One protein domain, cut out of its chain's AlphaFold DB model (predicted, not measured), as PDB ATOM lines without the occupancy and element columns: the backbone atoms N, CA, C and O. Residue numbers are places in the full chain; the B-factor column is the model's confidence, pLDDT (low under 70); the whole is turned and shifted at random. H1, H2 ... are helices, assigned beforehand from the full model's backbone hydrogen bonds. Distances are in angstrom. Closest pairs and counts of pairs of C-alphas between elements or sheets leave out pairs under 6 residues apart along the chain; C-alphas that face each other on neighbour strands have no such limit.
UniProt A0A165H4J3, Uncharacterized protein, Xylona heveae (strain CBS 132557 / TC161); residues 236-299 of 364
ATOM      1  N   ARG A 236     298.409 275.526 188.090       97.38
ATOM      2  CA  ARG A 236     297.896 276.611 187.239       97.38
ATOM      3  C   ARG A 236     299.027 277.164 186.380       97.38
ATOM      4  O   ARG A 236     299.874 277.894 186.884       97.38
ATOM      5  N   PHE A 237     299.053 276.798 185.103       97.12
ATOM      6  CA  PHE A 237     300.089 277.238 184.171       97.12
ATOM      7  C   PHE A 237     299.698 278.561 183.497       97.12
ATOM      8  O   PHE A 237     298.712 278.628 182.763       97.12
ATOM      9  N   THR A 238     300.444 279.634 183.777       97.44
ATOM     10  CA  THR A 238     300.126 280.998 183.316       97.44
ATOM     11  C   THR A 238     300.978 281.442 182.121       97.44
ATOM     12  O   THR A 238     301.971 280.809 181.766       97.44
ATOM     13  N   ARG A 239     300.642 282.591 181.511       97.06
ATOM     14  CA  ARG A 239     301.466 283.211 180.449       97.06
ATOM     15  C   ARG A 239     302.867 283.594 180.935       97.06
ATOM     16  O   ARG A 239     303.806 283.584 180.143       97.06
ATOM     17  N   GLU A 240     303.016 283.940 182.216       97.38
ATOM     18  CA  GLU A 240     304.325 284.245 182.805       97.38
ATOM     19  C   GLU A 240     305.172 282.979 182.973       97.38
ATOM     20  O   GLU A 240     306.376 283.016 182.714       97.38
ATOM     21  N   ASP A 241     304.548 281.857 183.345       97.44
ATOM     22  CA  ASP A 241     305.214 280.551 183.385       97.44
ATOM     23  C   ASP A 241     305.639 280.114 181.982       97.44
ATOM     24  O   ASP A 241     306.797 279.763 181.776       97.44
ATOM     25  N   ALA A 242     304.744 280.231 180.994       97.19
ATOM     26  CA  ALA A 242     305.043 279.921 179.598       97.19
ATOM     27  C   ALA A 242     306.231 280.739 179.063       97.19
ATOM     28  O   ALA A 242     307.122 280.194 178.415       97.19
ATOM     29  N   ALA A 243     306.288 282.041 179.368       97.19
ATOM     30  CA  ALA A 243     307.399 282.897 178.953       97.19
ATOM     31  C   ALA A 243     308.741 282.425 179.537       97.19
ATOM     32  O   ALA A 243     309.728 282.355 178.805       97.19
ATOM     33  N   LYS A 244     308.759 282.041 180.822       97.00
ATOM     34  CA  LYS A 244     309.948 281.493 181.495       97.00
ATOM     35  C   LYS A 244     310.384 280.153 180.907       97.00
ATOM     36  O   LYS A 244     311.585 279.938 180.782       97.00
ATOM     37  N   VAL A 245     309.428 279.293 180.540       97.56
ATOM     38  CA  VAL A 245     309.698 278.008 179.873       97.56
ATOM     39  C   VAL A 245     310.380 278.232 178.523       97.56
ATOM     40  O   VAL A 245     311.366 277.567 178.231       97.56
ATOM     41  N   PHE A 246     309.932 279.211 177.727       97.25
ATOM     42  CA  PHE A 246     310.610 279.543 176.469       97.25
ATOM     43  C   PHE A 246     312.011 280.125 176.685       97.25
ATOM     44  O   PHE A 246     312.950 279.748 175.986       97.25
ATOM     45  N   HIS A 247     312.161 281.089 177.600       96.88
ATOM     46  CA  HIS A 247     313.461 281.669 177.933       96.88
ATOM     47  C   HIS A 247     313.412 282.428 179.277       96.88
ATOM     48  O   HIS A 247     312.493 283.216 179.503       96.88
ATOM     49  N   PRO A 248     314.440 282.331 180.144       95.94
ATOM     50  CA  PRO A 248     314.397 282.884 181.505       95.94
ATOM     51  C   PRO A 248     314.215 284.409 181.575       95.94
ATOM     52  O   PRO A 248     313.663 284.924 182.541       95.94
ATOM     53  N   LYS A 249     314.685 285.144 180.559       96.50
ATOM     54  CA  LYS A 249     314.567 286.614 180.475       96.50
ATOM     55  C   LYS A 249     313.403 287.097 179.601       96.50
ATOM     56  O   LYS A 249     313.291 288.298 179.361       96.50
ATOM     57  N   LEU A 250     312.592 286.193 179.052       95.94
ATOM     58  CA  LEU A 250     311.505 286.582 178.159       95.94
ATOM     59  C   LEU A 250     310.327 287.127 178.965       95.94
ATOM     60  O   LEU A 250     309.856 286.508 179.916       95.94
ATOM     61  N   LEU A 251     309.842 288.298 178.561       96.19
ATOM     62  CA  LEU A 251     308.634 288.883 179.128       96.19
ATOM     63  C   LEU A 251     307.382 288.186 178.559       96.19
ATOM     64  O   LEU A 251     307.383 287.804 177.383       96.19
ATOM     65  N   PRO A 252     306.297 288.054 179.345       96.88
ATOM     66  CA  PRO A 252     305.015 287.565 178.840       96.88
ATOM     67  C   PRO A 252     304.467 288.484 177.741       96.88
ATOM     68  O   PRO A 252     304.801 289.671 177.693       96.88
ATOM     69  N   ALA A 253     303.592 287.944 176.888       95.50
ATOM     70  CA  ALA A 253     302.976 288.688 175.785       95.50
ATOM     71  C   ALA A 253     302.343 290.007 176.261       95.50
ATOM     72  O   ALA A 253     302.620 291.055 175.688       95.50
ATOM     73  N   ASP A 254     301.625 289.969 177.385       95.31
ATOM     74  CA  ASP A 254     300.936 291.111 177.997       95.31
ATOM     75  C   ASP A 254     301.844 292.338 178.226       95.31
ATOM     76  O   ASP A 254     301.390 293.470 178.110       95.31
ATOM     77  N   LYS A 255     303.135 292.129 178.525       94.38
ATOM     78  CA  LYS A 255     304.114 293.210 178.768       94.38
ATOM     79  C   LYS A 255     304.868 293.640 177.508       94.38
ATOM     80  O   LYS A 255     305.575 294.642 177.538       94.38
ATOM     81  N   ARG A 256     304.793 292.852 176.432       94.38
ATOM     82  CA  ARG A 256     305.505 293.095 175.166       94.38
ATOM     83  C   ARG A 256     304.641 293.793 174.115       94.38
ATOM     84  O   ARG A 256     305.197 294.299 173.145       94.38
ATOM     85  N   ILE A 257     303.318 293.771 174.279       94.12
ATOM     86  CA  ILE A 257     302.365 294.474 173.410       94.12
ATOM     87  C   ILE A 257     302.678 295.985 173.437       94.12
ATOM     88  O   ILE A 257     303.053 296.489 174.497       94.12
ATOM     89  N   PRO A 258     302.530 296.722 172.316       93.00
ATOM     90  CA  PRO A 258     302.782 298.169 172.279       93.00
ATOM     91  C   PRO A 258     301.906 298.995 173.238       93.00
ATOM     92  O   PRO A 258     302.349 300.026 173.746       93.00
ATOM     93  N   HIS A 259     300.691 298.504 173.506       93.81
ATOM     94  CA  HIS A 259     299.654 299.121 174.336       93.81
ATOM     95  C   HIS A 259     299.301 298.295 175.593       93.81
ATOM     96  O   HIS A 259     298.184 297.775 175.703       93.81
ATOM     97  N   PRO A 260     300.216 298.134 176.567       93.44
ATOM     98  CA  PRO A 260     299.915 297.404 177.801       93.44
ATOM     99  C   PRO A 260     298.819 298.087 178.640       93.44
ATOM    100  O   PRO A 260     298.092 297.414 179.369       93.44
ATOM    101  N   GLU A 261     298.643 299.404 178.506       92.12
ATOM    102  CA  GLU A 261     297.609 300.172 179.205       92.12
ATOM    103  C   GLU A 261     296.183 299.733 178.850       92.12
ATOM    104  O   GLU A 261     295.291 299.821 179.693       92.12
ATOM    105  N   LEU A 262     295.957 299.209 177.639       93.62
ATOM    106  CA  LEU A 262     294.640 298.709 177.230       93.62
ATOM    107  C   LEU A 262     294.218 297.492 178.060       93.62
ATOM    108  O   LEU A 262     293.038 297.334 178.369       93.62
ATOM    109  N   ILE A 263     295.179 296.664 178.475       94.81
ATOM    110  CA  ILE A 263     294.924 295.503 179.333       94.81
ATOM    111  C   ILE A 263     294.460 295.969 180.712       94.81
ATOM    112  O   ILE A 263     293.532 295.400 181.281       94.81
ATOM    113  N   GLU A 264     295.094 297.006 181.257       93.75
ATOM    114  CA  GLU A 264     294.708 297.569 182.550       93.75
ATOM    115  C   GLU A 264     293.317 298.209 182.487       93.75
ATOM    116  O   GLU A 264     292.509 297.985 183.384       93.75
ATOM    117  N   LEU A 265     293.011 298.949 181.417       92.56
ATOM    118  CA  LEU A 265     291.689 299.546 181.212       92.56
ATOM    119  C   LEU A 265     290.581 298.492 181.109       92.56
ATOM    120  O   LEU A 265     289.492 298.691 181.652       92.56
ATOM    121  N   GLU A 266     290.855 297.372 180.436       94.75
ATOM    122  CA  GLU A 266     289.898 296.271 180.332       94.75
ATOM    123  C   GLU A 266     289.753 295.519 181.662       94.75
ATOM    124  O   GLU A 266     288.643 295.150 182.039       94.75
ATOM    125  N   ARG A 267     290.831 295.363 182.442       95.62
ATOM    126  CA  ARG A 267     290.749 294.811 183.807       95.62
ATOM    127  C   ARG A 267     289.865 295.663 184.711       95.62
ATOM    128  O   ARG A 267     288.954 295.134 185.332       95.62
ATOM    129  N   GLU A 268     290.062 296.978 184.718       95.25
ATOM    130  CA  GLU A 268     289.232 297.895 185.511       95.25
ATOM    131  C   GLU A 268     287.768 297.893 185.057       95.25
ATOM    132  O   GLU A 268     286.855 298.073 185.865       95.25
ATOM    133  N   ARG A 269     287.527 297.683 183.757       95.12
ATOM    134  CA  ARG A 269     286.177 297.502 183.221       95.12
ATOM    135  C   ARG A 269     285.531 296.229 183.769       95.12
ATOM    136  O   ARG A 269     284.371 296.287 184.169       95.12
ATOM    137  N   LEU A 270     286.258 295.111 183.793       96.44
ATOM    138  CA  LEU A 270     285.775 293.834 184.335       96.44
ATOM    139  C   LEU A 270     285.529 293.907 185.847       96.44
ATOM    140  O   LEU A 270     284.550 293.358 186.343       96.44
ATOM    141  N   GLU A 271     286.366 294.652 186.568       95.88
ATOM    142  CA  GLU A 271     286.199 294.967 187.992       95.88
ATOM    143  C   GLU A 271     285.050 295.957 188.265       95.88
ATOM    144  O   GLU A 271     284.776 296.284 189.417       95.88
ATOM    145  N   SER A 272     284.351 296.421 187.221       94.56
ATOM    146  CA  SER A 272     283.230 297.368 187.307       94.56
ATOM    147  C   SER A 272     283.593 298.709 187.958       94.56
ATOM    148  O   SER A 272     282.739 299.377 188.541       94.56
ATOM    149  N   VAL A 273     284.850 299.147 187.824       94.69
ATOM    150  CA  VAL A 273     285.297 300.461 188.305       94.69
ATOM    151  C   VAL A 273     284.561 301.573 187.531       94.69
ATOM    152  O   VAL A 273     284.517 301.534 186.287       94.69
ATOM    153  N   PRO A 274     283.999 302.592 188.215       96.56
ATOM    154  CA  PRO A 274     283.307 303.702 187.567       96.56
ATOM    155  C   PRO A 274     284.146 304.370 186.471       96.56
ATOM    156  O   PRO A 274     285.363 304.516 186.581       96.56
ATOM    157  N   ARG A 275     283.489 304.809 185.389       92.88
ATOM    158  CA  ARG A 275     284.167 305.400 184.217       92.88
ATOM    159  C   ARG A 275     285.033 306.608 184.584       92.88
ATOM    160  O   ARG A 275     286.126 306.745 184.046       92.88
ATOM    161  N   GLU A 276     284.551 307.467 185.475       94.69
ATOM    162  CA  GLU A 276     285.277 308.665 185.912       94.69
ATOM    163  C   GLU A 276     286.575 308.309 186.637       94.69
ATOM    164  O   GLU A 276     287.630 308.874 186.351       94.69
ATOM    165  N   GLU A 277     286.517 307.309 187.516       94.50
ATOM    166  CA  GLU A 277     287.687 306.834 188.241       94.50
ATOM    167  C   GLU A 277     288.719 306.214 187.288       94.50
ATOM    168  O   GLU A 277     289.905 306.531 187.384       94.50
ATOM    169  N   ARG A 278     288.277 305.427 186.296       91.94
ATOM    170  CA  ARG A 278     289.160 304.895 185.240       91.94
ATOM    171  C   ARG A 278     289.863 306.006 184.458       91.94
ATOM    172  O   ARG A 278     291.068 305.931 184.230       91.94
ATOM    173  N   ILE A 279     289.142 307.072 184.099       91.69
ATOM    174  CA  ILE A 279     289.720 308.235 183.405       91.69
ATOM    175  C   ILE A 279     290.784 308.914 184.275       91.69
ATOM    176  O   ILE A 279     291.854 309.259 183.772       91.69
ATOM    177  N   ASN A 280     290.523 309.092 185.571       94.06
ATOM    178  CA  ASN A 280     291.481 309.709 186.488       94.06
ATOM    179  C   ASN A 280     292.744 308.852 186.643       94.06
ATOM    180  O   ASN A 280     293.850 309.361 186.454       94.06
ATOM    181  N   ARG A 281     292.594 307.540 186.862       94.31
ATOM    182  CA  ARG A 281     293.725 306.598 186.926       94.31
ATOM    183  C   ARG A 281     294.538 306.599 185.632       94.31
ATOM    184  O   ARG A 281     295.767 306.641 185.674       94.31
ATOM    185  N   GLN A 282     293.873 306.612 184.477       91.06
ATOM    186  CA  GLN A 282     294.542 306.687 183.179       91.06
ATOM    187  C   GLN A 282     295.328 307.996 183.022       91.06
ATOM    188  O   GLN A 282     296.484 307.969 182.598       91.06
ATOM    189  N   ARG A 283     294.742 309.140 183.401       91.00
ATOM    190  CA  ARG A 283     295.426 310.445 183.381       91.00
ATOM    191  C   ARG A 283     296.673 310.443 184.261       91.00
ATOM    192  O   ARG A 283     297.718 310.916 183.821       91.00
ATOM    193  N   GLU A 284     296.595 309.872 185.459       93.62
ATOM    194  CA  GLU A 284     297.750 309.742 186.350       93.62
ATOM    195  C   GLU A 284     298.860 308.871 185.752       93.62
ATOM    196  O   GLU A 284     300.035 309.230 185.845       93.62
ATOM    197  N   ARG A 285     298.516 307.740 185.120       92.44
ATOM    198  CA  ARG A 285     299.500 306.868 184.450       92.44
ATOM    199  C   ARG A 285     300.204 307.594 183.311       92.44
ATOM    200  O   ARG A 285     301.432 307.574 183.249       92.44
ATOM    201  N   LEU A 286     299.443 308.287 182.465       89.94
ATOM    202  CA  LEU A 286     299.990 309.076 181.362       89.94
ATOM    203  C   LEU A 286     300.892 310.210 181.865       89.94
ATOM    204  O   LEU A 286     301.961 310.432 181.300       89.94
ATOM    205  N   ALA A 287     300.506 310.894 182.947       91.69
ATOM    206  CA  ALA A 287     301.327 311.937 183.558       91.69
ATOM    207  C   ALA A 287     302.650 311.378 184.108       91.69
ATOM    208  O   ALA A 287     303.713 311.945 183.851       91.69
ATOM    209  N   LYS A 288     302.606 310.234 184.807       93.44
ATOM    210  CA  LYS A 288     303.802 309.538 185.310       93.44
ATOM    211  C   LYS A 288     304.719 309.092 184.171       93.44
ATOM    212  O   LYS A 288     305.932 309.262 184.259       93.44
ATOM    213  N   GLU A 289     304.158 308.551 183.092       90.31
ATOM    214  CA  GLU A 289     304.935 308.145 181.920       90.31
ATOM    215  C   GLU A 289     305.594 309.343 181.228       90.31
ATOM    216  O   GLU A 289     306.777 309.277 180.892       90.31
ATOM    217  N   ALA A 290     304.868 310.453 181.068       89.81
ATOM    218  CA  ALA A 290     305.410 311.680 180.496       89.81
ATOM    219  C   ALA A 290     306.581 312.223 181.332       89.81
ATOM    220  O   ALA A 290     307.643 312.499 180.778       89.81
ATOM    221  N   GLN A 291     306.426 312.289 182.661       93.19
ATOM    222  CA  GLN A 291     307.496 312.694 183.583       93.19
ATOM    223  C   GLN A 291     308.712 311.761 183.509       93.19
ATOM    224  O   GLN A 291     309.856 312.209 183.528       93.19
ATOM    225  N   LEU A 292     308.487 310.450 183.400       94.06
ATOM    226  CA  LEU A 292     309.571 309.482 183.263       94.06
ATOM    227  C   LEU A 292     310.302 309.636 181.923       94.06
ATOM    228  O   LEU A 292     311.523 309.491 181.867       94.06
ATOM    229  N   ALA A 293     309.575 309.925 180.843       90.25
ATOM    230  CA  ALA A 293     310.149 310.146 179.522       90.25
ATOM    231  C   ALA A 293     311.001 311.423 179.478       90.25
ATOM    232  O   ALA A 293     312.125 311.375 178.972       90.25
ATOM    233  N   THR A 294     310.516 312.532 180.051       93.62
ATOM    234  CA  THR A 294     311.298 313.774 180.166       93.62
ATOM    235  C   THR A 294     312.532 313.554 181.031       93.62
ATOM    236  O   THR A 294     313.637 313.848 180.586       93.62
ATOM    237  N   TRP A 295     312.381 312.911 182.193       95.25
ATOM    238  CA  TRP A 295     313.500 312.587 183.078       95.25
ATOM    239  C   TRP A 295     314.563 311.720 182.389       95.25
ATOM    240  O   TRP A 295     315.755 312.009 182.481       95.25
ATOM    241  N   ARG A 296     314.164 310.677 181.643       95.81
ATOM    242  CA  ARG A 296     315.097 309.830 180.874       95.81
ATOM    243  C   ARG A 296     315.843 310.625 179.805       95.81
ATOM    244  O   ARG A 296     317.043 310.418 179.631       95.81
ATOM    245  N   LYS A 297     315.143 311.513 179.092       94.19
ATOM    246  CA  LYS A 297     315.738 312.374 178.063       94.19
ATOM    247  C   LYS A 297     316.757 313.332 178.679       94.19
ATOM    248  O   LYS A 297     317.902 313.346 178.245       94.19
ATOM    249  N   GLU A 298     316.377 314.040 179.738       95.88
ATOM    250  CA  GLU A 298     317.256 314.964 180.459       95.88
ATOM    251  C   GLU A 298     318.486 314.252 181.026       95.88
ATOM    252  O   GLU A 298     319.605 314.742 180.885       95.88
ATOM    253  N   LYS A 299     318.305 313.066 181.621       96.38
ATOM    254  CA  LYS A 299     319.417 312.258 182.137       96.38
ATOM    255  C   LYS A 299     320.366 311.808 181.036       96.38
ATOM    256  O   LYS A 299     321.578 311.829 181.246       96.38
TER     257      LYS A 299
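This is residues 236 to 299 of the 364 residues of an uncharacterized protein of Xylona heveae (strain CBS 132557 / TC161) (UniProt A0A165H4J3). The model is a flat, open zigzag of helices, with the long helix H4 along one edge, the shorter H3 folded back beside its first part, and the small H2 leading from H3 to H1 at the opposite edge. Contacts between the helices are few, and residues 287 to 299 of H4 stick out free. The printed part has 64 residues with four named helices, in the order H1, H2, H3, H4, and no named strand; the class is all helix. The whole is loose, with a radius of gyration of the C-alphas of 15.4 A, and spans 39 by 37 by 15 A.

H4, residues 275 to 299, is the longest helix. With residues 278 to 282 alone it only just touches H3, residues 260 to 270, with 3 pairs of C-alphas within 8 A. Their closest C-alphas, those of Glu 268 and Arg 278, are 7.0 A apart. H3 and H4 form a helical hairpin, running opposite ways at a shallow tilt of 18 degrees. H2, residues 253 to 256, is close to H3 but not clearly touching; the closest C-alphas, of Asp 254 and Pro 260, are 6.4 A apart. H1, residues 239 to 246, is close to H2 but not clearly touching, with the C-alphas of Arg 239 and Ala 253 closest at 7.4 A. H1 is apart from H3 and H4, and H2 is apart from H4. Every O i to N i+4 pair is within hydrogen-bond range in H1 and H4, and 6 of 7 are in H3; H2 is too short for such a pair.

H4 measures 36.0 A from C-alpha 275 at (284.167, 305.400, 184.217) to C-alpha 299 at (319.417, 312.258, 182.137). H3 measures 16.0 A, H2 5.1 A and H1 10.6 A, H1 beginning with C-alpha 239 at (301.466, 283.211, 180.449).

The C-alphas farthest apart, of Arg 236 and Glu 298, are 43.5 A apart. The printed part has no cut. The links H2 to H3 and H3 to H4 are tight, and H1 to H2 is short. Mean pLDDT of the printed part is 94.6, and no printed residue is under 70.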